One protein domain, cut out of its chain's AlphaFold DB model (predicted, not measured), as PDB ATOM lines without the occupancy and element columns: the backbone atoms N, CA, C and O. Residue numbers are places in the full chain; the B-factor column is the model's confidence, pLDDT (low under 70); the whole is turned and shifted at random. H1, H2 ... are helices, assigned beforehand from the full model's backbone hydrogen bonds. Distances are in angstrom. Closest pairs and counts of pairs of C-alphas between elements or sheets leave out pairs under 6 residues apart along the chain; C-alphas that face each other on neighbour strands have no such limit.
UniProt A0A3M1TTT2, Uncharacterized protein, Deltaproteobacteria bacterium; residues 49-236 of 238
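What this domain is: This is residues 49 to 236 of the 238 residues of an uncharacterized protein of Deltaproteobacteria bacterium (UniProt A0A3M1TTT2). A long rod of nearly aligned helices: H3 runs most of its length, with hairpin H1-H2 beside its first part and the longer hairpin H4-H5 alongside further on. H6 folds back slantwise beside H4 and H5, near the end of the rod away from H1. The printed part has 188 residues with six named helices, H1 to H6 in chain order, and no named strand: all helix. It is extended, with a radius of gyration of the C-alphas of 26.0 A and spans of 86 by 29 by 21 A.

How they stand to each other: H1, residues 49 to 67, and H2, residues 70 to 83, form a hairpin; their closest C-alphas, Ala 61 and Ala 73, are 4.5 A apart. H2 forms a hairpin with H3, residues 88 to 139, touching residues 90 to 101 alone; the closest C-alphas are Leu 77 and Val 90, 6.1 A. H4, residues 145 to 180, is near H3. The hub is H5, residues 184 to 221, which forms a hairpin with H4 at a shallow tilt of 19 degrees, opposite ways; the closest C-alphas are Ala 177 and Ala 185, 4.9 A. H1 to H5 make an up and down bundle, each running against the one before. H5 touches H3, closest at C-alphas Leu 100 and Gly 184, 7.2 A. H6, residues 223 to 234, touches H4 at a steep tilt of 50 degrees, closest at C-alphas Arg 150 and Leu 230, 6.6 A. Every O i to N i+4 pair is within hydrogen-bond range in H1, H2 and H4; the counts are 47 of 48 in H3, 33 of 34 in H5 and 5 of 8 in H6.

Where its parts are: H1 begins at C-alpha 49, (41.740, -4.618, -43.253). H3 spans 76.3 A and ends at C-alpha 139, (116.352, 34.168, -21.991). H4 spans 51.8 A and H5 55.3 A. H6 ends at C-alpha 234, (87.602, 44.503, -17.270).

The domain as a whole: The C-alphas farthest apart, Asp 49 and Arg 139, are 86.7 A apart. The printed part has no cut, and its five links are tight. Mean pLDDT of the printed part is 74.5; 55 residues are under 70, among them 120 to 145 and 176 to 188.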
ATOM      1  N   ASP A  49      40.407  -4.012 -43.250       87.62
ATOM      2  CA  ASP A  49      41.740  -4.618 -43.253       87.62
ATOM      3  C   ASP A  49      42.814  -3.618 -43.724       87.62
ATOM      4  O   ASP A  49      43.944  -3.612 -43.222       87.62
ATOM      5  N   VAL A  50      42.460  -2.731 -44.659       88.06
ATOM      6  CA  VAL A  50      43.323  -1.643 -45.137       88.06
ATOM      7  C   VAL A  50      43.462  -0.561 -44.065       88.06
ATOM      8  O   VAL A  50      44.578  -0.101 -43.818       88.06
ATOM      9  N   GLU A  51      42.380  -0.208 -43.367       87.38
ATOM     10  CA  GLU A  51      42.414   0.745 -42.249       87.38
ATOM     11  C   GLU A  51      43.264   0.215 -41.080       87.38
ATOM     12  O   GLU A  51      44.101   0.939 -40.530       87.38
ATOM     13  N   ALA A  52      43.113  -1.067 -40.725       91.25
ATOM     14  CA  ALA A  52      43.917  -1.706 -39.686       91.25
ATOM     15  C   ALA A  52      45.410  -1.686 -40.041       91.25
ATOM     16  O   ALA A  52      46.243  -1.282 -39.227       91.25
ATOM     17  N   LYS A  53      45.746  -2.042 -41.287       93.31
ATOM     18  CA  LYS A  53      47.128  -2.010 -41.770       93.31
ATOM     19  C   LYS A  53      47.696  -0.589 -41.798       93.31
ATOM     20  O   LYS A  53      48.852  -0.394 -41.420       93.31
ATOM     21  N   LEU A  54      46.908   0.404 -42.209       91.94
ATOM     22  CA  LEU A  54      47.318   1.809 -42.184       91.94
ATOM     23  C   LEU A  54      47.626   2.265 -40.753       91.94
ATOM     24  O   LEU A  54      48.668   2.875 -40.510       91.94
ATOM     25  N   ARG A  55      46.768   1.917 -39.788       92.12
ATOM     26  CA  ARG A  55      46.971   2.248 -38.371       92.12
ATOM     27  C   ARG A  55      48.250   1.622 -37.811       92.12
ATOM     28  O   ARG A  55      48.992   2.304 -37.102       92.12
ATOM     29  N   ASP A  56      48.536   0.370 -38.158       94.50
ATOM     30  CA  ASP A  56      49.767  -0.314 -37.749       94.50
ATOM     31  C   ASP A  56      51.017   0.364 -38.333       94.50
ATOM     32  O   ASP A  56      51.989   0.606 -37.611       94.50
ATOM     33  N   LEU A  57      50.983   0.737 -39.618       93.94
ATOM     34  CA  LEU A  57      52.078   1.454 -40.281       93.94
ATOM     35  C   LEU A  57      52.311   2.840 -39.666       93.94
ATOM     36  O   LEU A  57      53.456   3.204 -39.397       93.94
ATOM     37  N   LEU A  58      51.247   3.593 -39.378       92.31
ATOM     38  CA  LEU A  58      51.336   4.896 -38.711       92.31
ATOM     39  C   LEU A  58      51.916   4.767 -37.297       92.31
ATOM     40  O   LEU A  58      52.770   5.560 -36.892       92.31
ATOM     41  N   GLN A  59      51.497   3.746 -36.544       93.31
ATOM     42  CA  GLN A  59      52.029   3.493 -35.208       93.31
ATOM     43  C   GLN A  59      53.516   3.115 -35.250       93.31
ATOM     44  O   GLN A  59      54.295   3.592 -34.421       93.31
ATOM     45  N   GLU A  60      53.923   2.287 -36.209       92.00
ATOM     46  CA  GLU A  60      55.322   1.908 -36.403       92.00
ATOM     47  C   GLU A  60      56.178   3.104 -36.849       92.00
ATOM     48  O   GLU A  60      57.251   3.334 -36.287       92.00
ATOM     49  N   ALA A  61      55.686   3.928 -37.779       87.56
ATOM     50  CA  ALA A  61      56.361   5.153 -38.201       87.56
ATOM     51  C   ALA A  61      56.600   6.099 -37.013       87.56
ATOM     52  O   ALA A  61      57.723   6.564 -36.815       87.56
ATOM     53  N   ARG A  62      55.587   6.313 -36.163       84.81
ATOM     54  CA  ARG A  62      55.705   7.113 -34.929       84.81
ATOM     55  C   ARG A  62      56.767   6.546 -33.983       84.81
ATOM     56  O   ARG A  62      57.641   7.286 -33.543       84.81
ATOM     57  N   ARG A  63      56.777   5.228 -33.744       85.44
ATOM     58  CA  ARG A  63      57.813   4.578 -32.913       85.44
ATOM     59  C   ARG A  63      59.221   4.777 -33.468       85.44
ATOM     60  O   ARG A  63      60.163   4.935 -32.695       85.44
ATOM     61  N   ARG A  64      59.382   4.767 -34.791       85.06
ATOM     62  CA  ARG A  64      60.681   4.983 -35.444       85.06
ATOM     63  C   ARG A  64      61.135   6.434 -35.381       85.06
ATOM     64  O   ARG A  64      62.301   6.676 -35.076       85.06
ATOM     65  N   ILE A  65      60.217   7.388 -35.550       80.50
ATOM     66  CA  ILE A  65      60.470   8.814 -35.284       80.50
ATOM     67  C   ILE A  65      60.927   8.993 -33.829       80.50
ATOM     68  O   ILE A  65      61.940   9.648 -33.566       80.50
ATOM     69  N   ASP A  66      60.250   8.333 -32.889       77.69
ATOM     70  CA  ASP A  66      60.606   8.362 -31.473       77.69
ATOM     71  C   ASP A  66      61.944   7.674 -31.182       77.69
ATOM     72  O   ASP A  66      62.651   8.062 -30.258       77.69
ATOM     73  N   ALA A  67      62.337   6.680 -31.971       78.38
ATOM     74  CA  ALA A  67      63.653   6.057 -31.883       78.38
ATOM     75  C   ALA A  67      64.762   6.891 -32.557       78.38
ATOM     76  O   ALA A  67      65.947   6.622 -32.340       78.38
ATOM     77  N   GLY A  68      64.400   7.909 -33.346       78.31
ATOM     78  CA  GLY A  68      65.319   8.683 -34.182       78.31
ATOM     79  C   GLY A  68      65.749   7.965 -35.470       78.31
ATOM     80  O   GLY A  68      66.694   8.412 -36.117       78.31
ATOM     81  N   ASP A  69      65.080   6.871 -35.843       86.50
ATOM     82  CA  ASP A  69      65.269   6.162 -37.114       86.50
ATOM     83  C   ASP A  69      64.429   6.832 -38.212       86.50
ATOM     84  O   ASP A  69      63.358   6.352 -38.590       86.50
ATOM     85  N   LEU A  70      64.895   7.995 -38.679       84.81
ATOM     86  CA  LEU A  70      64.180   8.811 -39.668       84.81
ATOM     87  C   LEU A  70      64.083   8.107 -41.032       84.81
ATOM     88  O   LEU A  70      63.005   8.083 -41.620       84.81
ATOM     89  N   ASP A  71      65.151   7.430 -41.474       88.94
ATOM     90  CA  ASP A  71      65.155   6.631 -42.710       88.94
ATOM     91  C   ASP A  71      64.123   5.493 -42.651       88.94
ATOM     92  O   ASP A  71      63.396   5.227 -43.614       88.94
ATOM     93  N   GLY A  72      64.055   4.789 -41.517       88.19
ATOM     94  CA  GLY A  72      63.080   3.730 -41.301       88.19
ATOM     95  C   GLY A  72      61.651   4.256 -41.200       88.19
ATOM     96  O   GLY A  72      60.741   3.629 -41.748       88.19
ATOM     97  N   ALA A  73      61.443   5.397 -40.541       86.69
ATOM     98  CA  ALA A  73      60.148   6.066 -40.487       86.69
ATOM     99  C   ALA A  73      59.678   6.482 -41.886       86.69
ATOM    100  O   ALA A  73      58.547   6.178 -42.256       86.69
ATOM    101  N   ARG A  74      60.564   7.076 -42.699       92.88
ATOM    102  CA  ARG A  74      60.267   7.496 -44.073       92.88
ATOM    103  C   ARG A  74      59.799   6.331 -44.939       92.88
ATOM    104  O   ARG A  74      58.741   6.414 -45.545       92.88
ATOM    105  N   ARG A  75      60.519   5.205 -44.912       95.31
ATOM    106  CA  ARG A  75      60.122   3.987 -45.649       95.31
ATOM    107  C   ARG A  75      58.762   3.446 -45.209       95.31
ATOM    108  O   ARG A  75      58.014   2.952 -46.044       95.31
ATOM    109  N   THR A  76      58.470   3.523 -43.911       93.88
ATOM    110  CA  THR A  76      57.195   3.057 -43.343       93.88
ATOM    111  C   THR A  76      56.040   3.966 -43.784       93.88
ATOM    112  O   THR A  76      54.971   3.476 -44.132       93.88
ATOM    113  N   LEU A  77      56.271   5.281 -43.843       93.19
ATOM    114  CA  LEU A  77      55.298   6.256 -44.342       93.19
ATOM    115  C   LEU A  77      55.104   6.174 -45.860       93.19
ATOM    116  O   LEU A  77      53.974   6.263 -46.317       93.19
ATOM    117  N   ASP A  78      56.160   5.918 -46.636       94.12
ATOM    118  CA  ASP A  78      56.043   5.674 -48.080       94.12
ATOM    119  C   ASP A  78      55.217   4.402 -48.371       94.12
ATOM    120  O   ASP A  78      54.545   4.309 -49.397       94.12
ATOM    121  N   GLU A  79      55.269   3.391 -47.494       93.75
ATOM    122  CA  GLU A  79      54.401   2.210 -47.589       93.75
ATOM    123  C   GLU A  79      52.943   2.544 -47.237       93.75
ATOM    124  O   GLU A  79      52.034   2.069 -47.920       93.75
ATOM    125  N   ALA A  80      52.722   3.393 -46.229       91.62
ATOM    126  CA  ALA A  80      51.395   3.883 -45.866       91.62
ATOM    127  C   ALA A  80      50.766   4.738 -46.982       91.62
ATOM    128  O   ALA A  80      49.601   4.532 -47.309       91.62
ATOM    129  N   ASP A  81      51.541   5.617 -47.624       92.50
ATOM    130  CA  ASP A  81      51.087   6.446 -48.751       92.50
ATOM    131  C   ASP A  81      50.758   5.602 -49.992       92.50
ATOM    132  O   ASP A  81      49.809   5.875 -50.715       92.50
ATOM    133  N   ARG A  82      51.477   4.496 -50.231       93.94
ATOM    134  CA  ARG A  82      51.097   3.547 -51.296       93.94
ATOM    135  C   ARG A  82      49.803   2.799 -50.993       93.94
ATOM    136  O   ARG A  82      49.127   2.380 -51.929       93.94
ATOM    137  N   LEU A  83      49.521   2.559 -49.713       90.44
ATOM    138  CA  LEU A  83      48.329   1.845 -49.269       90.44
ATOM    139  C   LEU A  83      47.093   2.746 -49.358       90.44
ATOM    140  O   LEU A  83      46.075   2.323 -49.900       90.44
ATOM    141  N   VAL A  84      47.205   3.978 -48.859       89.38
ATOM    142  CA  VAL A  84      46.167   5.011 -48.926       89.38
ATOM    143  C   VAL A  84      46.825   6.330 -49.339       89.38
ATOM    144  O   VAL A  84      47.325   7.064 -48.482       89.38
ATOM    145  N   PRO A  85      46.857   6.629 -50.650       88.88
ATOM    146  CA  PRO A  85      47.483   7.842 -51.157       88.88
ATOM    147  C   PRO A  85      46.829   9.094 -50.598       88.88
ATOM    148  O   PRO A  85      45.606   9.156 -50.484       88.88
ATOM    149  N   MET A  86      47.645  10.112 -50.319       85.06
ATOM    150  CA  MET A  86      47.170  11.424 -49.857       85.06
ATOM    151  C   MET A  86      46.421  11.381 -48.513       85.06
ATOM    152  O   MET A  86      45.657  12.295 -48.212       85.06
ATOM    153  N   HIS A  87      46.631  10.349 -47.691       87.81
ATOM    154  CA  HIS A  87      46.066  10.315 -46.346       87.81
ATOM    155  C   HIS A  87      46.689  11.422 -45.480       87.81
ATOM    156  O   HIS A  87      47.910  11.448 -45.294       87.81
ATOM    157  N   ASP A  88      45.860  12.300 -44.907       87.56
ATOM    158  CA  ASP A  88      46.297  13.508 -44.190       87.56
ATOM    159  C   ASP A  88      47.382  13.218 -43.138       87.56
ATOM    160  O   ASP A  88      48.444  13.836 -43.141       87.56
ATOM    161  N   GLU A  89      47.175  12.204 -42.292       87.06
ATOM    162  CA  GLU A  89      48.138  11.851 -41.237       87.06
ATOM    163  C   GLU A  89      49.487  11.357 -41.795       87.06
ATOM    164  O   GLU A  89      50.536  11.582 -41.189       87.06
ATOM    165  N   VAL A  90      49.488  10.700 -42.961       89.81
ATOM    166  CA  VAL A  90      50.724  10.231 -43.607       89.81
ATOM    167  C   VAL A  90      51.507  11.431 -44.134       89.81
ATOM    168  O   VAL A  90      52.713  11.523 -43.895       89.81
ATOM    169  N   LEU A  91      50.825  12.379 -44.784       90.38
ATOM    170  CA  LEU A  91      51.428  13.618 -45.279       90.38
ATOM    171  C   LEU A  91      52.005  14.459 -44.134       90.38
ATOM    172  O   LEU A  91      53.158  14.890 -44.211       90.38
ATOM    173  N   GLU A  92      51.259  14.625 -43.040       88.06
ATOM    174  CA  GLU A  92      51.732  15.341 -41.850       88.06
ATOM    175  C   GLU A  92      53.006  14.710 -41.269       88.06
ATOM    176  O   GLU A  92      53.980  15.408 -40.967       88.06
ATOM    177  N   LEU A  93      53.033  13.381 -41.127       85.81
ATOM    178  CA  LEU A  93      54.204  12.679 -40.603       85.81
ATOM    179  C   LEU A  93      55.399  12.750 -41.565       85.81
ATOM    180  O   LEU A  93      56.532  12.890 -41.100       85.81
ATOM    181  N   LEU A  94      55.176  12.720 -42.881       87.88
ATOM    182  CA  LEU A  94      56.230  12.915 -43.882       87.88
ATOM    183  C   LEU A  94      56.850  14.316 -43.785       87.88
ATOM    184  O   LEU A  94      58.077  14.447 -43.831       87.88
ATOM    185  N   GLU A  95      56.040  15.358 -43.579       88.38
ATOM    186  CA  GLU A  95      56.537  16.717 -43.331       88.38
ATOM    187  C   GLU A  95      57.325  16.829 -42.020       88.38
ATOM    188  O   GLU A  95      58.299  17.584 -41.927       88.38
ATOM    189  N   VAL A  96      56.909  16.112 -40.971       82.69
ATOM    190  CA  VAL A  96      57.661  16.048 -39.708       82.69
ATOM    191  C   VAL A  96      59.014  15.377 -39.926       82.69
ATOM    192  O   VAL A  96      60.030  15.930 -39.505       82.69
ATOM    193  N   VAL A  97      59.051  14.232 -40.613       86.56
ATOM    194  CA  VAL A  97      60.297  13.517 -40.923       86.56
ATOM    195  C   VAL A  97      61.243  14.400 -41.735       86.56
ATOM    196  O   VAL A  97      62.392  14.558 -41.332       86.56
ATOM    197  N   GLY A  98      60.757  15.063 -42.789       80.75
ATOM    198  CA  GLY A  98      61.583  15.962 -43.604       80.75
ATOM    199  C   GLY A  98      62.191  17.117 -42.798       80.75
ATOM    200  O   GLY A  98      63.379  17.406 -42.913       80.75
ATOM    201  N   ARG A  99      61.416  17.736 -41.895       83.94
ATOM    202  CA  ARG A  99      61.944  18.778 -40.993       83.94
ATOM    203  C   ARG A  99      63.028  18.246 -40.053       83.94
ATOM    204  O   ARG A  99      64.017  18.935 -39.810       83.94
ATOM    205  N   LEU A 100      62.852  17.037 -39.520       76.69
ATOM    206  CA  LEU A 100      63.837  16.407 -38.637       76.69
ATOM    207  C   LEU A 100      65.127  16.032 -39.384       76.69
ATOM    208  O   LEU A 100      66.210  16.176 -38.815       76.69
ATOM    209  N   GLU A 101      65.028  15.595 -40.640       80.56
ATOM    210  CA  GLU A 101      66.172  15.323 -41.521       80.56
ATOM    211  C   GLU A 101      66.979  16.606 -41.789       80.56
ATOM    212  O   GLU A 101      68.190  16.637 -41.549       80.56
ATOM    213  N   ASP A 102      66.302  17.694 -42.169       79.25
ATOM    214  CA  ASP A 102      66.927  19.004 -42.393       79.25
ATOM    215  C   ASP A 102      67.656  19.521 -41.141       79.25
ATOM    216  O   ASP A 102      68.753  20.088 -41.209       79.25
ATOM    217  N   ASP A 103      67.043  19.362 -39.969       74.50
ATOM    218  CA  ASP A 103      67.621  19.807 -38.703       74.50
ATOM    219  C   ASP A 103      68.806  18.934 -38.269       74.50
ATOM    220  O   ASP A 103      69.777  19.447 -37.690       74.50
ATOM    221  N   ALA A 104      68.779  17.636 -38.583       73.38
ATOM    222  CA  ALA A 104      69.907  16.736 -38.376       73.38
ATOM    223  C   ALA A 104      71.099  17.118 -39.268       73.38
ATOM    224  O   ALA A 104      72.230  17.187 -38.775       73.38
ATOM    225  N   GLU A 105      70.861  17.449 -40.538       77.62
ATOM    226  CA  GLU A 105      71.905  17.891 -41.467       77.62
ATOM    227  C   GLU A 105      72.538  19.218 -41.021       77.62
ATOM    228  O   GLU A 105      73.765  19.329 -40.898       77.62
ATOM    229  N   LYS A 106      71.715  20.214 -40.664       72.62
ATOM    230  CA  LYS A 106      72.202  21.492 -40.109       72.62
ATOM    231  C   LYS A 106      73.014  21.275 -38.833       72.62
ATOM    232  O   LYS A 106      74.049  21.915 -38.633       72.62
ATOM    233  N   SER A 107      72.573  20.359 -37.972       66.12
ATOM    234  CA  SER A 107      73.292  20.006 -36.745       66.12
ATOM    235  C   SER A 107      74.643  19.349 -37.039       66.12
ATOM    236  O   SER A 107      75.636  19.683 -36.389       66.12
ATOM    237  N   ALA A 108      74.720  18.471 -38.043       69.94
ATOM    238  CA  ALA A 108      75.968  17.851 -38.480       69.94
ATOM    239  C   ALA A 108      76.958  18.887 -39.046       69.94
ATOM    240  O   ALA A 108      78.133  18.886 -38.668       69.94
ATOM    241  N   ALA A 109      76.482  19.832 -39.863       71.00
ATOM    242  CA  ALA A 109      77.304  20.923 -40.391       71.00
ATOM    243  C   ALA A 109      77.873  21.814 -39.270       71.00
ATOM    244  O   ALA A 109      79.055  22.174 -39.281       71.00
ATOM    245  N   LEU A 110      77.060  22.120 -38.252       66.75
ATOM    246  CA  LEU A 110      77.515  22.854 -37.068       66.75
ATOM    247  C   LEU A 110      78.597  22.086 -36.300       66.75
ATOM    248  O   LEU A 110      79.581  22.695 -35.878       66.75
ATOM    249  N   LEU A 111      78.457  20.767 -36.130       64.75
ATOM    250  CA  LEU A 111      79.477  19.934 -35.482       64.75
ATOM    251  C   LEU A 111      80.797  19.945 -36.256       64.75
ATOM    252  O   LEU A 111      81.853  20.129 -35.650       64.75
ATOM    253  N   GLU A 112      80.755  19.833 -37.584       74.69
ATOM    254  CA  GLU A 112      81.960  19.909 -38.412       74.69
ATOM    255  C   GLU A 112      82.655  21.276 -38.274       74.69
ATOM    256  O   GLU A 112      83.883  21.363 -38.142       74.69
ATOM    257  N   GLN A 113      81.880  22.363 -38.249       69.88
ATOM    258  CA  GLN A 113      82.411  23.707 -38.044       69.88
ATOM    259  C   GLN A 113      83.042  23.867 -36.655       69.88
ATOM    260  O   GLN A 113      84.158  24.384 -36.545       69.88
ATOM    261  N   ILE A 114      82.393  23.350 -35.609       66.00
ATOM    262  CA  ILE A 114      82.944  23.321 -34.247       66.00
ATOM    263  C   ILE A 114      84.262  22.542 -34.230       66.00
ATOM    264  O   ILE A 114      85.251  23.009 -33.669       66.00
ATOM    265  N   GLU A 115      84.342  21.378 -34.873       71.12
ATOM    266  CA  GLU A 115      85.590  20.617 -34.937       71.12
ATOM    267  C   GLU A 115      86.717  21.374 -35.647       71.12
ATOM    268  O   GLU A 115      87.868  21.340 -35.190       71.12
ATOM    269  N   LYS A 116      86.411  22.073 -36.746       75.12
ATOM    270  CA  LYS A 116      87.375  22.923 -37.463       75.12
ATOM    271  C   LYS A 116      87.880  24.052 -36.568       75.12
ATOM    272  O   LYS A 116      89.096  24.238 -36.448       75.12
ATOM    273  N   GLU A 117      86.979  24.757 -35.891       69.38
ATOM    274  CA  GLU A 117      87.335  25.820 -34.949       69.38
ATOM    275  C   GLU A 117      88.175  25.287 -33.785       69.38
ATOM    276  O   GLU A 117      89.192  25.889 -33.433       69.38
ATOM    277  N   ARG A 118      87.853  24.101 -33.256       65.81
ATOM    278  CA  ARG A 118      88.630  23.450 -32.190       65.81
ATOM    279  C   ARG A 118      90.011  23.007 -32.649       65.81
ATOM    280  O   ARG A 118      90.979  23.188 -31.912       65.81
ATOM    281  N   LYS A 119      90.150  22.456 -33.858       71.19
ATOM    282  CA  LYS A 119      91.467  22.137 -34.440       71.19
ATOM    283  C   LYS A 119      92.302  23.408 -34.596       71.19
ATOM    284  O   LYS A 119      93.481  23.413 -34.227       71.19
ATOM    285  N   ALA A 120      91.692  24.499 -35.063       68.94
ATOM    286  CA  ALA A 120      92.350  25.796 -35.179       68.94
ATOM    287  C   ALA A 120      92.750  26.366 -33.807       68.94
ATOM    288  O   ALA A 120      93.863  26.868 -33.640       68.94
ATOM    289  N   GLU A 121      91.892  26.255 -32.799       60.16
ATOM    290  CA  GLU A 121      92.168  26.743 -31.449       60.16
ATOM    291  C   GLU A 121      93.220  25.902 -30.724       60.16
ATOM    292  O   GLU A 121      94.152  26.454 -30.141       60.16
ATOM    293  N   ALA A 122      93.170  24.575 -30.844       63.66
ATOM    294  CA  ALA A 122      94.210  23.689 -30.338       63.66
ATOM    295  C   ALA A 122      95.567  23.978 -31.003       63.66
ATOM    296  O   ALA A 122      96.603  23.976 -30.332       63.66
ATOM    297  N   ALA A 123      95.584  24.274 -32.307       68.62
ATOM    298  CA  ALA A 123      96.791  24.706 -33.005       68.62
ATOM    299  C   ALA A 123      97.306  26.058 -32.475       68.62
ATOM    300  O   ALA A 123      98.503  26.190 -32.201       68.62
ATOM    301  N   ARG A 124      96.416  27.037 -32.246       67.69
ATOM    302  CA  ARG A 124      96.755  28.338 -31.636       67.69
ATOM    303  C   ARG A 124      97.310  28.175 -30.217       67.69
ATOM    304  O   ARG A 124      98.338  28.776 -29.906       67.69
ATOM    305  N   ALA A 125      96.705  27.323 -29.391       57.62
ATOM    306  CA  ALA A 125      97.163  27.022 -28.036       57.62
ATOM    307  C   ALA A 125      98.544  26.343 -28.039       57.62
ATOM    308  O   ALA A 125      99.447  26.755 -27.311       57.62
ATOM    309  N   ARG A 126      98.774  25.361 -28.923       68.44
ATOM    310  CA  ARG A 126     100.096  24.728 -29.098       68.44
ATOM    311  C   ARG A 126     101.156  25.727 -29.565       68.44
ATOM    312  O   ARG A 126     102.284  25.690 -29.070       68.44
ATOM    313  N   ALA A 127     100.819  26.625 -30.488       62.75
ATOM    314  CA  ALA A 127     101.723  27.681 -30.940       62.75
ATOM    315  C   ALA A 127     102.055  28.669 -29.810       62.75
ATOM    316  O   ALA A 127     103.221  29.030 -29.637       62.75
ATOM    317  N   ALA A 128     101.065  29.045 -28.995       53.84
ATOM    318  CA  ALA A 128     101.268  29.873 -27.810       53.84
ATOM    319  C   ALA A 128     102.185  29.180 -26.790       53.84
ATOM    320  O   ALA A 128     103.162  29.788 -26.355       53.84
ATOM    321  N   ARG A 129     101.950  27.893 -26.491       60.53
ATOM    322  CA  ARG A 129     102.807  27.077 -25.613       60.53
ATOM    323  C   ARG A 129     104.243  27.017 -26.111       60.53
ATOM    324  O   ARG A 129     105.151  27.343 -25.359       60.53
ATOM    325  N   ARG A 130     104.461  26.705 -27.392       63.00
ATOM    326  CA  ARG A 130     105.807  26.707 -27.998       63.00
ATOM    327  C   ARG A 130     106.460  28.087 -27.950       63.00
ATOM    328  O   ARG A 130     107.673  28.178 -27.786       63.00
ATOM    329  N   GLY A 131     105.674  29.150 -28.106       56.81
ATOM    330  CA  GLY A 131     106.136  30.528 -27.967       56.81
ATOM    331  C   GLY A 131     106.601  30.833 -26.546       56.81
ATOM    332  O   GLY A 131     107.688  31.372 -26.381       56.81
ATOM    333  N   VAL A 132     105.818  30.447 -25.534       55.56
ATOM    334  CA  VAL A 132     106.144  30.597 -24.106       55.56
ATOM    335  C   VAL A 132     107.336  29.729 -23.711       55.56
ATOM    336  O   VAL A 132     108.233  30.207 -23.029       55.56
ATOM    337  N   GLU A 133     107.393  28.483 -24.167       58.94
ATOM    338  CA  GLU A 133     108.474  27.552 -23.851       58.94
ATOM    339  C   GLU A 133     109.805  28.001 -24.465       58.94
ATOM    340  O   GLU A 133     110.812  28.037 -23.759       58.94
ATOM    341  N   ARG A 134     109.815  28.444 -25.734       57.97
ATOM    342  CA  ARG A 134     110.999  29.084 -26.345       57.97
ATOM    343  C   ARG A 134     111.442  30.296 -25.552       57.97
ATOM    344  O   ARG A 134     112.608  30.457 -25.234       57.97
ATOM    345  N   VAL A 135     110.486  31.124 -25.177       49.41
ATOM    346  CA  VAL A 135     110.703  32.319 -24.379       49.41
ATOM    347  C   VAL A 135     111.297  32.017 -22.990       49.41
ATOM    348  O   VAL A 135     112.107  32.801 -22.495       49.41
ATOM    349  N   LEU A 136     110.883  30.918 -22.352       56.81
ATOM    350  CA  LEU A 136     111.408  30.466 -21.063       56.81
ATOM    351  C   LEU A 136     112.807  29.847 -21.218       56.81
ATOM    352  O   LEU A 136     113.666  30.127 -20.386       56.81
ATOM    353  N   LYS A 137     113.046  29.081 -22.296       59.47
ATOM    354  CA  LYS A 137     114.340  28.455 -22.624       59.47
ATOM    355  C   LYS A 137     115.412  29.455 -23.066       59.47
ATOM    356  O   LYS A 137     116.555  29.326 -22.652       59.47
ATOM    357  N   GLU A 138     115.073  30.448 -23.887       48.44
ATOM    358  CA  GLU A 138     116.075  31.285 -24.565       48.44
ATOM    359  C   GLU A 138     116.637  32.429 -23.706       48.44
ATOM    360  O   GLU A 138     117.694  32.953 -24.049       48.44
ATOM    361  N   ARG A 139     115.953  32.895 -22.643       43.00
ATOM    362  CA  ARG A 139     116.352  34.168 -21.991       43.00
ATOM    363  C   ARG A 139     116.162  34.304 -20.478       43.00
ATOM    364  O   ARG A 139     116.534  35.346 -19.935       43.00
ATOM    365  N   GLY A 140     115.521  33.363 -19.785       54.72
ATOM    366  CA  GLY A 140     114.798  33.745 -18.566       54.72
ATOM    367  C   GLY A 140     113.667  34.740 -18.901       54.72
ATOM    368  O   GLY A 140     113.662  35.375 -19.957       54.72
ATOM    369  N   LEU A 141     112.642  34.836 -18.043       54.06
ATOM    370  CA  LEU A 141     111.343  35.443 -18.390       54.06
ATOM    371  C   LEU A 141     111.462  36.712 -19.278       54.06
ATOM    372  O   LEU A 141     112.143  37.681 -18.921       54.06
ATOM    373  N   PRO A 142     110.759  36.791 -20.416       54.94
ATOM    374  CA  PRO A 142     110.954  37.838 -21.412       54.94
ATOM    375  C   PRO A 142     110.313  39.156 -20.964       54.94
ATOM    376  O   PRO A 142     109.340  39.189 -20.206       54.94
ATOM    377  N   LYS A 143     110.748  40.270 -21.560       58.38
ATOM    378  CA  LYS A 143     110.047  41.567 -21.457       58.38
ATOM    379  C   LYS A 143     108.600  41.511 -22.000       58.38
ATOM    380  O   LYS A 143     107.778  42.341 -21.627       58.38
ATOM    381  N   LYS A 144     108.276  40.519 -22.848       66.19
ATOM    382  CA  LYS A 144     106.975  40.341 -23.529       66.19
ATOM    383  C   LYS A 144     105.928  39.539 -22.733       66.19
ATOM    384  O   LYS A 144     104.794  39.436 -23.197       66.19
ATOM    385  N   LEU A 145     106.254  39.025 -21.541       68.88
ATOM    386  CA  LEU A 145     105.337  38.209 -20.725       68.88
ATOM    387  C   LEU A 145     103.987  38.904 -20.423       68.88
ATOM    388  O   LEU A 145     102.955  38.254 -20.557       68.88
ATOM    389  N   PRO A 146     103.942  40.223 -20.130       71.25
ATOM    390  CA  PRO A 146     102.680  40.946 -19.967       71.25
ATOM    391  C   PRO A 146     101.756  40.894 -21.189       71.25
ATOM    392  O   PRO A 146     100.544  40.869 -21.030       71.25
ATOM    393  N   ARG A 147     102.311  40.889 -22.411       72.38
ATOM    394  CA  ARG A 147     101.516  40.814 -23.649       72.38
ATOM    395  C   ARG A 147     100.984  39.401 -23.886       72.38
ATOM    396  O   ARG A 147      99.858  39.260 -24.344       72.38
ATOM    397  N   ALA A 148     101.782  38.380 -23.573       70.25
ATOM    398  CA  ALA A 148     101.350  36.986 -23.650       70.25
ATOM    399  C   ALA A 148     100.220  36.695 -22.650       70.25
ATOM    400  O   ALA A 148      99.223  36.094 -23.031       70.25
ATOM    401  N   LEU A 149     100.342  37.205 -21.417       73.81
ATOM    402  CA  LEU A 149      99.313  37.068 -20.387       73.81
ATOM    403  C   LEU A 149      97.979  37.703 -20.817       73.81
ATOM    404  O   LEU A 149      96.950  37.057 -20.682       73.81
ATOM    405  N   ARG A 150      97.993  38.917 -21.392       75.94
ATOM    406  CA  ARG A 150      96.766  39.556 -21.919       75.94
ATOM    407  C   ARG A 150      96.128  38.757 -23.046       75.94
ATOM    408  O   ARG A 150      94.940  38.487 -23.010       75.94
ATOM    409  N   ARG A 151      96.924  38.322 -24.030       73.62
ATOM    410  CA  ARG A 151      96.403  37.522 -25.150       73.62
ATOM    411  C   ARG A 151      95.734  36.238 -24.673       73.62
ATOM    412  O   ARG A 151      94.673  35.897 -25.175       73.62
ATOM    413  N   LEU A 152      96.353  35.541 -23.720       71.50
ATOM    414  CA  LEU A 152      95.783  34.316 -23.174       71.50
ATOM    415  C   LEU A 152      94.543  34.601 -22.318       71.50
ATOM    416  O   LEU A 152      93.589  33.840 -22.378       71.50
ATOM    417  N   HIS A 153      94.520  35.715 -21.582       77.44
ATOM    418  CA  HIS A 153      93.334  36.148 -20.847       77.44
ATOM    419  C   HIS A 153      92.142  36.412 -21.779       77.44
ATOM    420  O   HIS A 153      91.070  35.859 -21.550       77.44
ATOM    421  N   GLY A 154      92.347  37.134 -22.885       74.12
ATOM    422  CA  GLY A 154      91.314  37.330 -23.906       74.12
ATOM    423  C   GLY A 154      90.854  36.021 -24.566       74.12
ATOM    424  O   GLY A 154      89.672  35.855 -24.845       74.12
ATOM    425  N   GLN A 155      91.756  35.051 -24.763       74.12
ATOM    426  CA  GLN A 155      91.388  33.711 -25.247       74.12
ATOM    427  C   GLN A 155      90.542  32.934 -24.231       74.12
ATOM    428  O   GLN A 155      89.574  32.292 -24.626       74.12
ATOM    429  N   VAL A 156      90.874  33.013 -22.938       72.06
ATOM    430  CA  VAL A 156      90.068  32.422 -21.857       72.06
ATOM    431  C   VAL A 156      88.681  33.057 -21.820       72.06
ATOM    432  O   VAL A 156      87.698  32.332 -21.717       72.06
ATOM    433  N   GLN A 157      88.581  34.381 -21.953       78.06
ATOM    434  CA  GLN A 157      87.286  35.058 -21.957       78.06
ATOM    435  C   GLN A 157      86.436  34.642 -23.164       78.06
ATOM    436  O   GLN A 157      85.306  34.206 -22.985       78.06
ATOM    437  N   ALA A 158      87.011  34.631 -24.369       74.44
ATOM    438  CA  ALA A 158      86.310  34.151 -25.559       74.44
ATOM    439  C   ALA A 158      85.875  32.677 -25.441       74.44
ATOM    440  O   ALA A 158      84.814  32.299 -25.934       74.44
ATOM    441  N   ALA A 159      86.678  31.828 -24.792       68.38
ATOM    442  CA  ALA A 159      86.310  30.439 -24.525       68.38
ATOM    443  C   ALA A 159      85.163  30.329 -23.504       68.38
ATOM    444  O   ALA A 159      84.284  29.487 -23.673       68.38
ATOM    445  N   ARG A 160      85.120  31.192 -22.477       77.56
ATOM    446  CA  ARG A 160      83.984  31.278 -21.540       77.56
ATOM    447  C   ARG A 160      82.699  31.672 -22.252       77.56
ATOM    448  O   ARG A 160      81.680  31.027 -22.031       77.56
ATOM    449  N   ASP A 161      82.765  32.656 -23.143       79.19
ATOM    450  CA  ASP A 161      81.601  33.096 -23.915       79.19
ATOM    451  C   ASP A 161      81.082  31.966 -24.826       79.19
ATOM    452  O   ASP A 161      79.874  31.753 -24.937       79.19
ATOM    453  N   ARG A 162      81.982  31.165 -25.418       75.75
ATOM    454  CA  ARG A 162      81.603  29.974 -26.199       75.75
ATOM    455  C   ARG A 162      80.998  28.860 -25.351       75.75
ATOM    456  O   ARG A 162      80.022  28.257 -25.786       75.75
ATOM    457  N   VAL A 163      81.529  28.607 -24.152       77.88
ATOM    458  CA  VAL A 163      80.921  27.664 -23.196       77.88
ATOM    459  C   VAL A 163      79.516  28.129 -22.823       77.88
ATOM    460  O   VAL A 163      78.587  27.339 -22.929       77.88
ATOM    461  N   ALA A 164      79.341  29.406 -22.474       78.12
ATOM    462  CA  ALA A 164      78.036  29.969 -22.128       78.12
ATOM    463  C   ALA A 164      77.042  29.881 -23.300       78.12
ATOM    464  O   ALA A 164      75.881  29.524 -23.114       78.12
ATOM    465  N   SER A 165      77.497  30.146 -24.527       80.19
ATOM    466  CA  SER A 165      76.684  29.980 -25.735       80.19
ATOM    467  C   SER A 165      76.294  28.517 -25.981       80.19
ATOM    468  O   SER A 165      75.138  28.237 -26.303       80.19
ATOM    469  N   ALA A 166      77.227  27.577 -25.804       74.69
ATOM    470  CA  ALA A 166      76.955  26.148 -25.940       74.69
ATOM    471  C   ALA A 166      75.987  25.643 -24.858       74.69
ATOM    472  O   ALA A 166      75.092  24.864 -25.169       74.69
ATOM    473  N   GLU A 167      76.122  26.116 -23.616       82.94
ATOM    474  CA  GLU A 167      75.205  25.816 -22.510       82.94
ATOM    475  C   GLU A 167      73.801  26.342 -22.802       82.94
ATOM    476  O   GLU A 167      72.849  25.572 -22.760       82.94
ATOM    477  N   ALA A 168      73.673  27.595 -23.250       81.38
ATOM    478  CA  ALA A 168      72.384  28.149 -23.659       81.38
ATOM    479  C   ALA A 168      71.753  27.374 -24.833       81.38
ATOM    480  O   ALA A 168      70.532  27.244 -24.914       81.38
ATOM    481  N   SER A 169      72.568  26.856 -25.756       77.31
ATOM    482  CA  SER A 169      72.096  25.995 -26.848       77.31
ATOM    483  C   SER A 169      71.631  24.624 -26.347       77.31
ATOM    484  O   SER A 169      70.649  24.090 -26.857       77.31
ATOM    485  N   TYR A 170      72.322  24.053 -25.361       79.75
ATOM    486  CA  TYR A 170      71.959  22.782 -24.740       79.75
ATOM    487  C   TYR A 170      70.678  22.903 -23.906       79.75
ATOM    488  O   TYR A 170      69.793  22.063 -24.038       79.75
ATOM    489  N   ASP A 171      70.523  23.987 -23.143       80.69
ATOM    490  CA  ASP A 171      69.313  24.270 -22.364       80.69
ATOM    491  C   ASP A 171      68.085  24.433 -23.270       80.69
ATOM    492  O   ASP A 171      67.025  23.869 -22.995       80.69
ATOM    493  N   LYS A 172      68.238  25.134 -24.405       78.25
ATOM    494  CA  LYS A 172      67.194  25.216 -25.441       78.25
ATOM    495  C   LYS A 172      66.848  23.845 -26.013       78.25
ATOM    496  O   LYS A 172      65.672  23.563 -26.213       78.25
ATOM    497  N   CYS A 173      67.853  23.001 -26.254       76.56
ATOM    498  CA  CYS A 173      67.621  21.643 -26.728       76.56
ATOM    499  C   CYS A 173      66.820  20.831 -25.709       76.56
ATOM    500  O   CYS A 173      65.818  20.230 -26.077       76.56
ATOM    501  N   ILE A 174      67.206  20.849 -24.428       73.50
ATOM    502  CA  ILE A 174      66.476  20.138 -23.370       73.50
ATOM    503  C   ILE A 174      65.030  20.636 -23.283       73.50
ATOM    504  O   ILE A 174      64.112  19.822 -23.204       73.50
ATOM    505  N   GLY A 175      64.816  21.956 -23.329       70.75
ATOM    506  CA  GLY A 175      63.475  22.544 -23.316       70.75
ATOM    507  C   GLY A 175      62.622  22.098 -24.506       70.75
ATOM    508  O   GLY A 175      61.462  21.739 -24.325       70.75
ATOM    509  N   ALA A 176      63.205  22.054 -25.708       66.50
ATOM    510  CA  ALA A 176      62.533  21.559 -26.908       66.50
ATOM    511  C   ALA A 176      62.256  20.045 -26.840       66.50
ATOM    512  O   ALA A 176      61.161  19.606 -27.176       66.50
ATOM    513  N   ALA A 177      63.202  19.248 -26.339       64.88
ATOM    514  CA  ALA A 177      63.047  17.805 -26.180       64.88
ATOM    515  C   ALA A 177      61.967  17.432 -25.153       64.88
ATOM    516  O   ALA A 177      61.249  16.457 -25.354       64.88
ATOM    517  N   ALA A 178      61.813  18.220 -24.083       61.47
ATOM    518  CA  ALA A 178      60.750  18.037 -23.095       61.47
ATOM    519  C   ALA A 178      59.345  18.317 -23.663       61.47
ATOM    520  O   ALA A 178      58.369  17.761 -23.169       61.47
ATOM    521  N   LEU A 179      59.246  19.161 -24.698       58.69
ATOM    522  CA  LEU A 179      57.996  19.486 -25.390       58.69
ATOM    523  C   LEU A 179      57.688  18.527 -26.549       58.69
ATOM    524  O   LEU A 179      56.521  18.304 -26.851       58.69
ATOM    525  N   ALA A 180      58.715  17.975 -27.200       56.75
ATOM    526  CA  ALA A 180      58.558  17.269 -28.471       56.75
ATOM    527  C   ALA A 180      58.139  15.793 -28.361       56.75
ATOM    528  O   ALA A 180      57.770  15.226 -29.380       56.75
ATOM    529  N   ALA A 181      58.203  15.153 -27.186       52.62
ATOM    530  CA  ALA A 181      57.862  13.732 -26.983       52.62
ATOM    531  C   ALA A 181      58.471  12.723 -27.997       52.62
ATOM    532  O   ALA A 181      58.047  11.575 -28.015       52.62
ATOM    533  N   ALA A 182      59.486  13.116 -28.779       52.78
ATOM    534  CA  ALA A 182      60.059  12.339 -29.878       52.78
ATOM    535  C   ALA A 182      61.592  12.266 -29.772       52.78
ATOM    536  O   ALA A 182      62.277  13.273 -29.545       52.78
ATOM    537  N   GLY A 183      62.174  11.073 -29.924       55.69
ATOM    538  CA  GLY A 183      63.589  10.820 -29.631       55.69
ATOM    539  C   GLY A 183      64.612  11.311 -30.655       55.69
ATOM    540  O   GLY A 183      65.807  11.268 -30.348       55.69
ATOM    541  N   GLY A 184      64.196  11.918 -31.772       56.34
ATOM    542  CA  GLY A 184      65.082  12.781 -32.571       56.34
ATOM    543  C   GLY A 184      65.662  13.943 -31.745       56.34
ATOM    544  O   GLY A 184      66.864  14.226 -31.798       56.34
ATOM    545  N   ALA A 185      64.854  14.531 -30.854       61.97
ATOM    546  CA  ALA A 185      65.305  15.579 -29.940       61.97
ATOM    547  C   ALA A 185      66.313  15.050 -28.900       61.97
ATOM    548  O   ALA A 185      67.245  15.750 -28.506       61.97
ATOM    549  N   ALA A 186      66.201  13.777 -28.504       62.25
ATOM    550  CA  ALA A 186      67.136  13.158 -27.568       62.25
ATOM    551  C   ALA A 186      68.538  12.974 -28.178       62.25
ATOM    552  O   ALA A 186      69.539  13.156 -27.481       62.25
ATOM    553  N   ALA A 187      68.637  12.644 -29.471       62.84
ATOM    554  CA  ALA A 187      69.919  12.559 -30.172       62.84
ATOM    555  C   ALA A 187      70.581  13.937 -30.325       62.84
ATOM    556  O   ALA A 187      71.754  14.090 -29.974       62.84
ATOM    557  N   ALA A 188      69.815  14.951 -30.738       64.88
ATOM    558  CA  ALA A 188      70.288  16.330 -30.841       64.88
ATOM    559  C   ALA A 188      70.748  16.897 -29.484       64.88
ATOM    560  O   ALA A 188      71.747  17.611 -29.398       64.88
ATOM    561  N   CYS A 189      70.087  16.540 -28.381       74.25
ATOM    562  CA  CYS A 189      70.527  17.010 -27.070       74.25
ATOM    563  C   CYS A 189      71.776  16.283 -26.581       74.25
ATOM    564  O   CYS A 189      72.641  16.922 -25.984       74.25
ATOM    565  N   ARG A 190      71.955  14.991 -26.890       73.25
ATOM    566  CA  ARG A 190      73.219  14.294 -26.598       73.25
ATOM    567  C   ARG A 190      74.408  14.969 -27.286       73.25
ATOM    568  O   ARG A 190      75.416  15.212 -26.625       73.25
ATOM    569  N   THR A 191      74.278  15.350 -28.558       73.50
ATOM    570  CA  THR A 191      75.360  16.029 -29.294       73.50
ATOM    571  C   THR A 191      75.655  17.425 -28.736       73.50
ATOM    572  O   THR A 191      76.822  17.783 -28.551       73.50
ATOM    573  N   GLN A 192      74.629  18.196 -28.359       75.31
ATOM    574  CA  GLN A 192      74.822  19.488 -27.683       75.31
ATOM    575  C   GLN A 192      75.452  19.329 -26.284       75.31
ATOM    576  O   GLN A 192      76.320  20.114 -25.899       75.31
ATOM    577  N   GLY A 193      75.098  18.279 -25.539       78.44
ATOM    578  CA  GLY A 193      75.706  17.965 -24.243       78.44
ATOM    579  C   GLY A 193      77.189  17.599 -24.362       78.44
ATOM    580  O   GLY A 193      78.024  18.059 -23.572       78.44
ATOM    581  N   GLU A 194      77.558  16.826 -25.388       76.12
ATOM    582  CA  GLU A 194      78.961  16.533 -25.696       76.12
ATOM    583  C   GLU A 194      79.741  17.791 -26.084       76.12
ATOM    584  O   GLU A 194      80.858  17.987 -25.593       76.12
ATOM    585  N   ARG A 195      79.143  18.689 -26.875       78.19
ATOM    586  CA  ARG A 195      79.731  19.995 -27.205       78.19
ATOM    587  C   ARG A 195      80.063  20.793 -25.943       78.19
ATOM    588  O   ARG A 195      81.208  21.215 -25.786       78.19
ATOM    589  N   VAL A 196      79.124  20.935 -25.005       78.94
ATOM    590  CA  VAL A 196      79.360  21.637 -23.726       78.94
ATOM    591  C   VAL A 196      80.501  20.990 -22.939       78.94
ATOM    592  O   VAL A 196      81.414  21.674 -22.465       78.94
ATOM    593  N   ARG A 197      80.506  19.654 -22.823       80.19
ATOM    594  CA  ARG A 197      81.571  18.912 -22.126       80.19
ATOM    595  C   ARG A 197      82.946  19.179 -22.744       80.19
ATOM    596  O   ARG A 197      83.943  19.324 -22.027       80.19
ATOM    597  N   LEU A 198      83.006  19.229 -24.067       75.12
ATOM    598  CA  LEU A 198      84.221  19.432 -24.842       75.12
ATOM    599  C   LEU A 198      84.740  20.877 -24.772       75.12
ATOM    600  O   LEU A 198      85.953  21.062 -24.615       75.12
ATOM    601  N   GLU A 199      83.858  21.874 -24.828       76.31
ATOM    602  CA  GLU A 199      84.195  23.292 -24.641       76.31
ATOM    603  C   GLU A 199      84.703  23.556 -23.213       76.31
ATOM    604  O   GLU A 199      85.778  24.128 -23.025       76.31
ATOM    605  N   ARG A 200      84.036  23.003 -22.186       78.12
ATOM    606  CA  ARG A 200      84.504  23.084 -20.786       78.12
ATOM    607  C   ARG A 200      85.901  22.485 -20.600       78.12
ATOM    608  O   ARG A 200      86.710  23.014 -19.839       78.12
ATOM    609  N   LYS A 201      86.217  21.383 -21.291       78.12
ATOM    610  CA  LYS A 201      87.556  20.769 -21.242       78.12
ATOM    611  C   LYS A 201      88.623  21.674 -21.873       78.12
ATOM    612  O   LYS A 201      89.734  21.738 -21.349       78.12
ATOM    613  N   ALA A 202      88.298  22.359 -22.971       72.31
ATOM    614  CA  ALA A 202      89.204  23.306 -23.621       72.31
ATOM    615  C   ALA A 202      89.439  24.552 -22.752       72.31
ATOM    616  O   ALA A 202      90.591  24.940 -22.548       72.31
ATOM    617  N   LEU A 203      88.375  25.102 -22.158       74.00
ATOM    618  CA  LEU A 203      88.458  26.225 -21.224       74.00
ATOM    619  C   LEU A 203      89.393  25.915 -20.046       74.00
ATOM    620  O   LEU A 203      90.320  26.679 -19.793       74.00
ATOM    621  N   ARG A 204      89.236  24.752 -19.396       77.25
ATOM    622  CA  ARG A 204      90.116  24.334 -18.285       77.25
ATOM    623  C   ARG A 204      91.595  24.283 -18.680       77.25
ATOM    624  O   ARG A 204      92.459  24.617 -17.875       77.25
ATOM    625  N   ALA A 205      91.904  23.866 -19.909       73.69
ATOM    626  CA  ALA A 205      93.283  23.827 -20.392       73.69
ATOM    627  C   ALA A 205      93.867  25.239 -20.589       73.69
ATOM    628  O   ALA A 205      95.030  25.466 -20.257       73.69
ATOM    629  N   LEU A 206      93.064  26.182 -21.093       71.44
ATOM    630  CA  LEU A 206      93.461  27.585 -21.244       71.44
ATOM    631  C   LEU A 206      93.605  28.291 -19.887       71.44
ATOM    632  O   LEU A 206      94.544  29.062 -19.699       71.44
ATOM    633  N   GLU A 207      92.717  28.004 -18.932       77.88
ATOM    634  CA  GLU A 207      92.796  28.528 -17.563       77.88
ATOM    635  C   GLU A 207      94.060  28.038 -16.845       77.88
ATOM    636  O   GLU A 207      94.782  28.853 -16.269       77.88
ATOM    637  N   ALA A 208      94.407  26.753 -16.974       75.44
ATOM    638  CA  ALA A 208      95.659  26.216 -16.435       75.44
ATOM    639  C   ALA A 208      96.898  26.904 -17.044       75.44
ATOM    640  O   ALA A 208      97.836  27.266 -16.330       75.44
ATOM    641  N   ASP A 209      96.898  27.148 -18.358       71.00
ATOM    642  CA  ASP A 209      97.987  27.873 -19.023       71.00
ATOM    643  C   ASP A 209      98.080  29.336 -18.528       71.00
ATOM    644  O   ASP A 209      99.184  29.873 -18.350       71.00
ATOM    645  N   LEU A 210      96.935  29.984 -18.263       74.25
ATOM    646  CA  LEU A 210      96.863  31.344 -17.722       74.25
ATOM    647  C   LEU A 210      97.412  31.403 -16.298       74.25
ATOM    648  O   LEU A 210      98.173  32.319 -15.982       74.25
ATOM    649  N   GLU A 211      97.088  30.419 -15.464       79.69
ATOM    650  CA  GLU A 211      97.612  30.305 -14.104       79.69
ATOM    651  C   GLU A 211      99.129  30.125 -14.081       79.69
ATOM    652  O   GLU A 211      99.811  30.817 -13.320       79.69
ATOM    653  N   ILE A 212      99.681  29.272 -14.950       76.69
ATOM    654  CA  ILE A 212     101.132  29.063 -15.063       76.69
ATOM    655  C   ILE A 212     101.835  30.380 -15.424       76.69
ATOM    656  O   ILE A 212     102.817  30.772 -14.781       76.69
ATOM    657  N   LEU A 213     101.321  31.107 -16.421       70.88
ATOM    658  CA  LEU A 213     101.880  32.400 -16.827       70.88
ATOM    659  C   LEU A 213     101.707  33.480 -15.754       70.88
ATOM    660  O   LEU A 213     102.628  34.273 -15.526       70.88
ATOM    661  N   ALA A 214     100.559  33.515 -15.080       76.62
ATOM    662  CA  ALA A 214     100.300  34.437 -13.985       76.62
ATOM    663  C   ALA A 214     101.257  34.169 -12.818       76.62
ATOM    664  O   ALA A 214     101.883  35.105 -12.323       76.62
ATOM    665  N   ALA A 215     101.448  32.908 -12.421       76.06
ATOM    666  CA  ALA A 215     102.378  32.509 -11.368       76.06
ATOM    667  C   ALA A 215     103.823  32.902 -11.705       76.06
ATOM    668  O   ALA A 215     104.523  33.481 -10.869       76.06
ATOM    669  N   ALA A 216     104.253  32.672 -12.949       71.44
ATOM    670  CA  ALA A 216     105.563  33.096 -13.434       71.44
ATOM    671  C   ALA A 216     105.739  34.626 -13.349       71.44
ATOM    672  O   ALA A 216     106.798  35.119 -12.950       71.44
ATOM    673  N   LEU A 217     104.691  35.399 -13.665       73.38
ATOM    674  CA  LEU A 217     104.730  36.858 -13.569       73.38
ATOM    675  C   LEU A 217     104.711  37.361 -12.119       73.38
ATOM    676  O   LEU A 217     105.459  38.291 -11.806       73.38
ATOM    677  N   ARG A 218     103.914  36.736 -11.238       78.06
ATOM    678  CA  ARG A 218     103.849  37.058  -9.799       78.06
ATOM    679  C   ARG A 218     105.220  36.917  -9.150       78.06
ATOM    680  O   ARG A 218     105.652  37.845  -8.473       78.06
ATOM    681  N   LYS A 219     105.938  35.822  -9.432       75.12
ATOM    682  CA  LYS A 219     107.294  35.580  -8.906       75.12
ATOM    683  C   LYS A 219     108.298  36.679  -9.275       75.12
ATOM    684  O   LYS A 219     109.257  36.884  -8.546       75.12
ATOM    685  N   ARG A 220     108.094  37.389 -10.391       69.44
ATOM    686  CA  ARG A 220     109.056  38.383 -10.898       69.44
ATOM    687  C   ARG A 220     108.670  39.836 -10.639       69.44
ATOM    688  O   ARG A 220     109.547  40.668 -10.444       69.44
ATOM    689  N   LYS A 221     107.385  40.175 -10.749       73.50
ATOM    690  CA  LYS A 221     106.896  41.565 -10.663       73.50
ATOM    691  C   LYS A 221     105.935  41.803  -9.497       73.50
ATOM    692  O   LYS A 221     105.422  42.912  -9.360       73.50
ATOM    693  N   GLY A 222     105.688  40.779  -8.687       75.44
ATOM    694  CA  GLY A 222     104.716  40.817  -7.606       75.44
ATOM    695  C   GLY A 222     103.261  40.699  -8.090       75.44
ATOM    696  O   GLY A 222     102.970  40.844  -9.284       75.44
ATOM    697  N   PRO A 223     102.324  40.441  -7.164       75.31
ATOM    698  CA  PRO A 223     100.910  40.206  -7.468       75.31
ATOM    699  C   PRO A 223     100.214  41.419  -8.105       75.31
ATOM    700  O   PRO A 223      99.527  41.264  -9.115       75.31
ATOM    701  N   LYS A 224     100.508  42.639  -7.630       78.25
ATOM    702  CA  LYS A 224      99.929  43.896  -8.146       78.25
ATOM    703  C   LYS A 224     100.199  44.131  -9.637       78.25
ATOM    704  O   LYS A 224      99.424  44.784 -10.333       78.25
ATOM    705  N   ALA A 225     101.312  43.613 -10.163       73.25
ATOM    706  CA  ALA A 225     101.619  43.737 -11.583       73.25
ATOM    707  C   ALA A 225     100.698  42.872 -12.452       73.25
ATOM    708  O   ALA A 225     100.358  43.295 -13.554       73.25
ATOM    709  N   VAL A 226     100.303  41.694 -11.959       75.06
ATOM    710  CA  VAL A 226      99.393  40.764 -12.641       75.06
ATOM    711  C   VAL A 226      97.974  41.316 -12.631       75.06
ATOM    712  O   VAL A 226      97.364  41.421 -13.691       75.06
ATOM    713  N   GLU A 227      97.498  41.776 -11.474       80.06
ATOM    714  CA  GLU A 227      96.185  42.420 -11.323       80.06
ATOM    715  C   GLU A 227      96.032  43.622 -12.249       80.06
ATOM    716  O   GLU A 227      95.048  43.736 -12.962       80.06
ATOM    717  N   ARG A 228      97.046  44.482 -12.345       80.00
ATOM    718  CA  ARG A 228      97.005  45.649 -13.237       80.00
ATOM    719  C   ARG A 228      97.043  45.284 -14.728       80.00
ATOM    720  O   ARG A 228      96.740  46.122 -15.572       80.00
ATOM    721  N   ILE A 229      97.495  44.079 -15.080       74.50
ATOM    722  CA  ILE A 229      97.512  43.599 -16.467       74.50
ATOM    723  C   ILE A 229      96.173  42.957 -16.832       74.50
ATOM    724  O   ILE A 229      95.696  43.217 -17.929       74.50
ATOM    725  N   LEU A 230      95.594  42.163 -15.929       73.94
ATOM    726  CA  LEU A 230      94.315  41.480 -16.134       73.94
ATOM    727  C   LEU A 230      93.119  42.425 -15.905       73.94
ATOM    728  O   LEU A 230      92.211  42.492 -16.719       73.94
ATOM    729  N   GLY A 231      93.165  43.259 -14.866       66.12
ATOM    730  CA  GLY A 231      92.110  44.218 -14.520       66.12
ATOM    731  C   GLY A 231      91.956  45.394 -15.491       66.12
ATOM    732  O   GLY A 231      90.926  46.056 -15.476       66.12
ATOM    733  N   LYS A 232      92.936  45.650 -16.371       58.09
ATOM    734  CA  LYS A 232      92.803  46.670 -17.430       58.09
ATOM    735  C   LYS A 232      91.864  46.254 -18.567       58.09
ATOM    736  O   LYS A 232      91.429  47.136 -19.295       58.09
ATOM    737  N   GLU A 233      91.554  44.967 -18.725       47.34
ATOM    738  CA  GLU A 233      90.579  44.509 -19.730       47.34
ATOM    739  C   GLU A 233      89.142  44.511 -19.192       47.34
ATOM    740  O   GLU A 233      88.229  44.801 -19.955       47.34
ATOM    741  N   ALA A 234      88.931  44.352 -17.878       46.28
ATOM    742  CA  ALA A 234      87.602  44.503 -17.270       46.28
ATOM    743  C   ALA A 234      87.005  45.915 -17.464       46.28
ATOM    744  O   ALA A 234      85.794  46.060 -17.550       46.28
ATOM    745  N   ALA A 235      87.854  46.944 -17.575       42.25
ATOM    746  CA  ALA A 235      87.443  48.326 -17.839       42.25
ATOM    747  C   ALA A 235      87.363  48.687 -19.337       42.25
ATOM    748  O   ALA A 235      86.922  49.779 -19.667       42.25
ATOM    749  N   ALA A 236      87.831  47.815 -20.239       42.91
ATOM    750  CA  ALA A 236      87.793  48.034 -21.691       42.91
ATOM    751  C   ALA A 236      86.718  47.186 -22.399       42.91
ATOM    752  O   ALA A 236      86.556  47.303 -23.610       42.91
TER     753      ALA A 236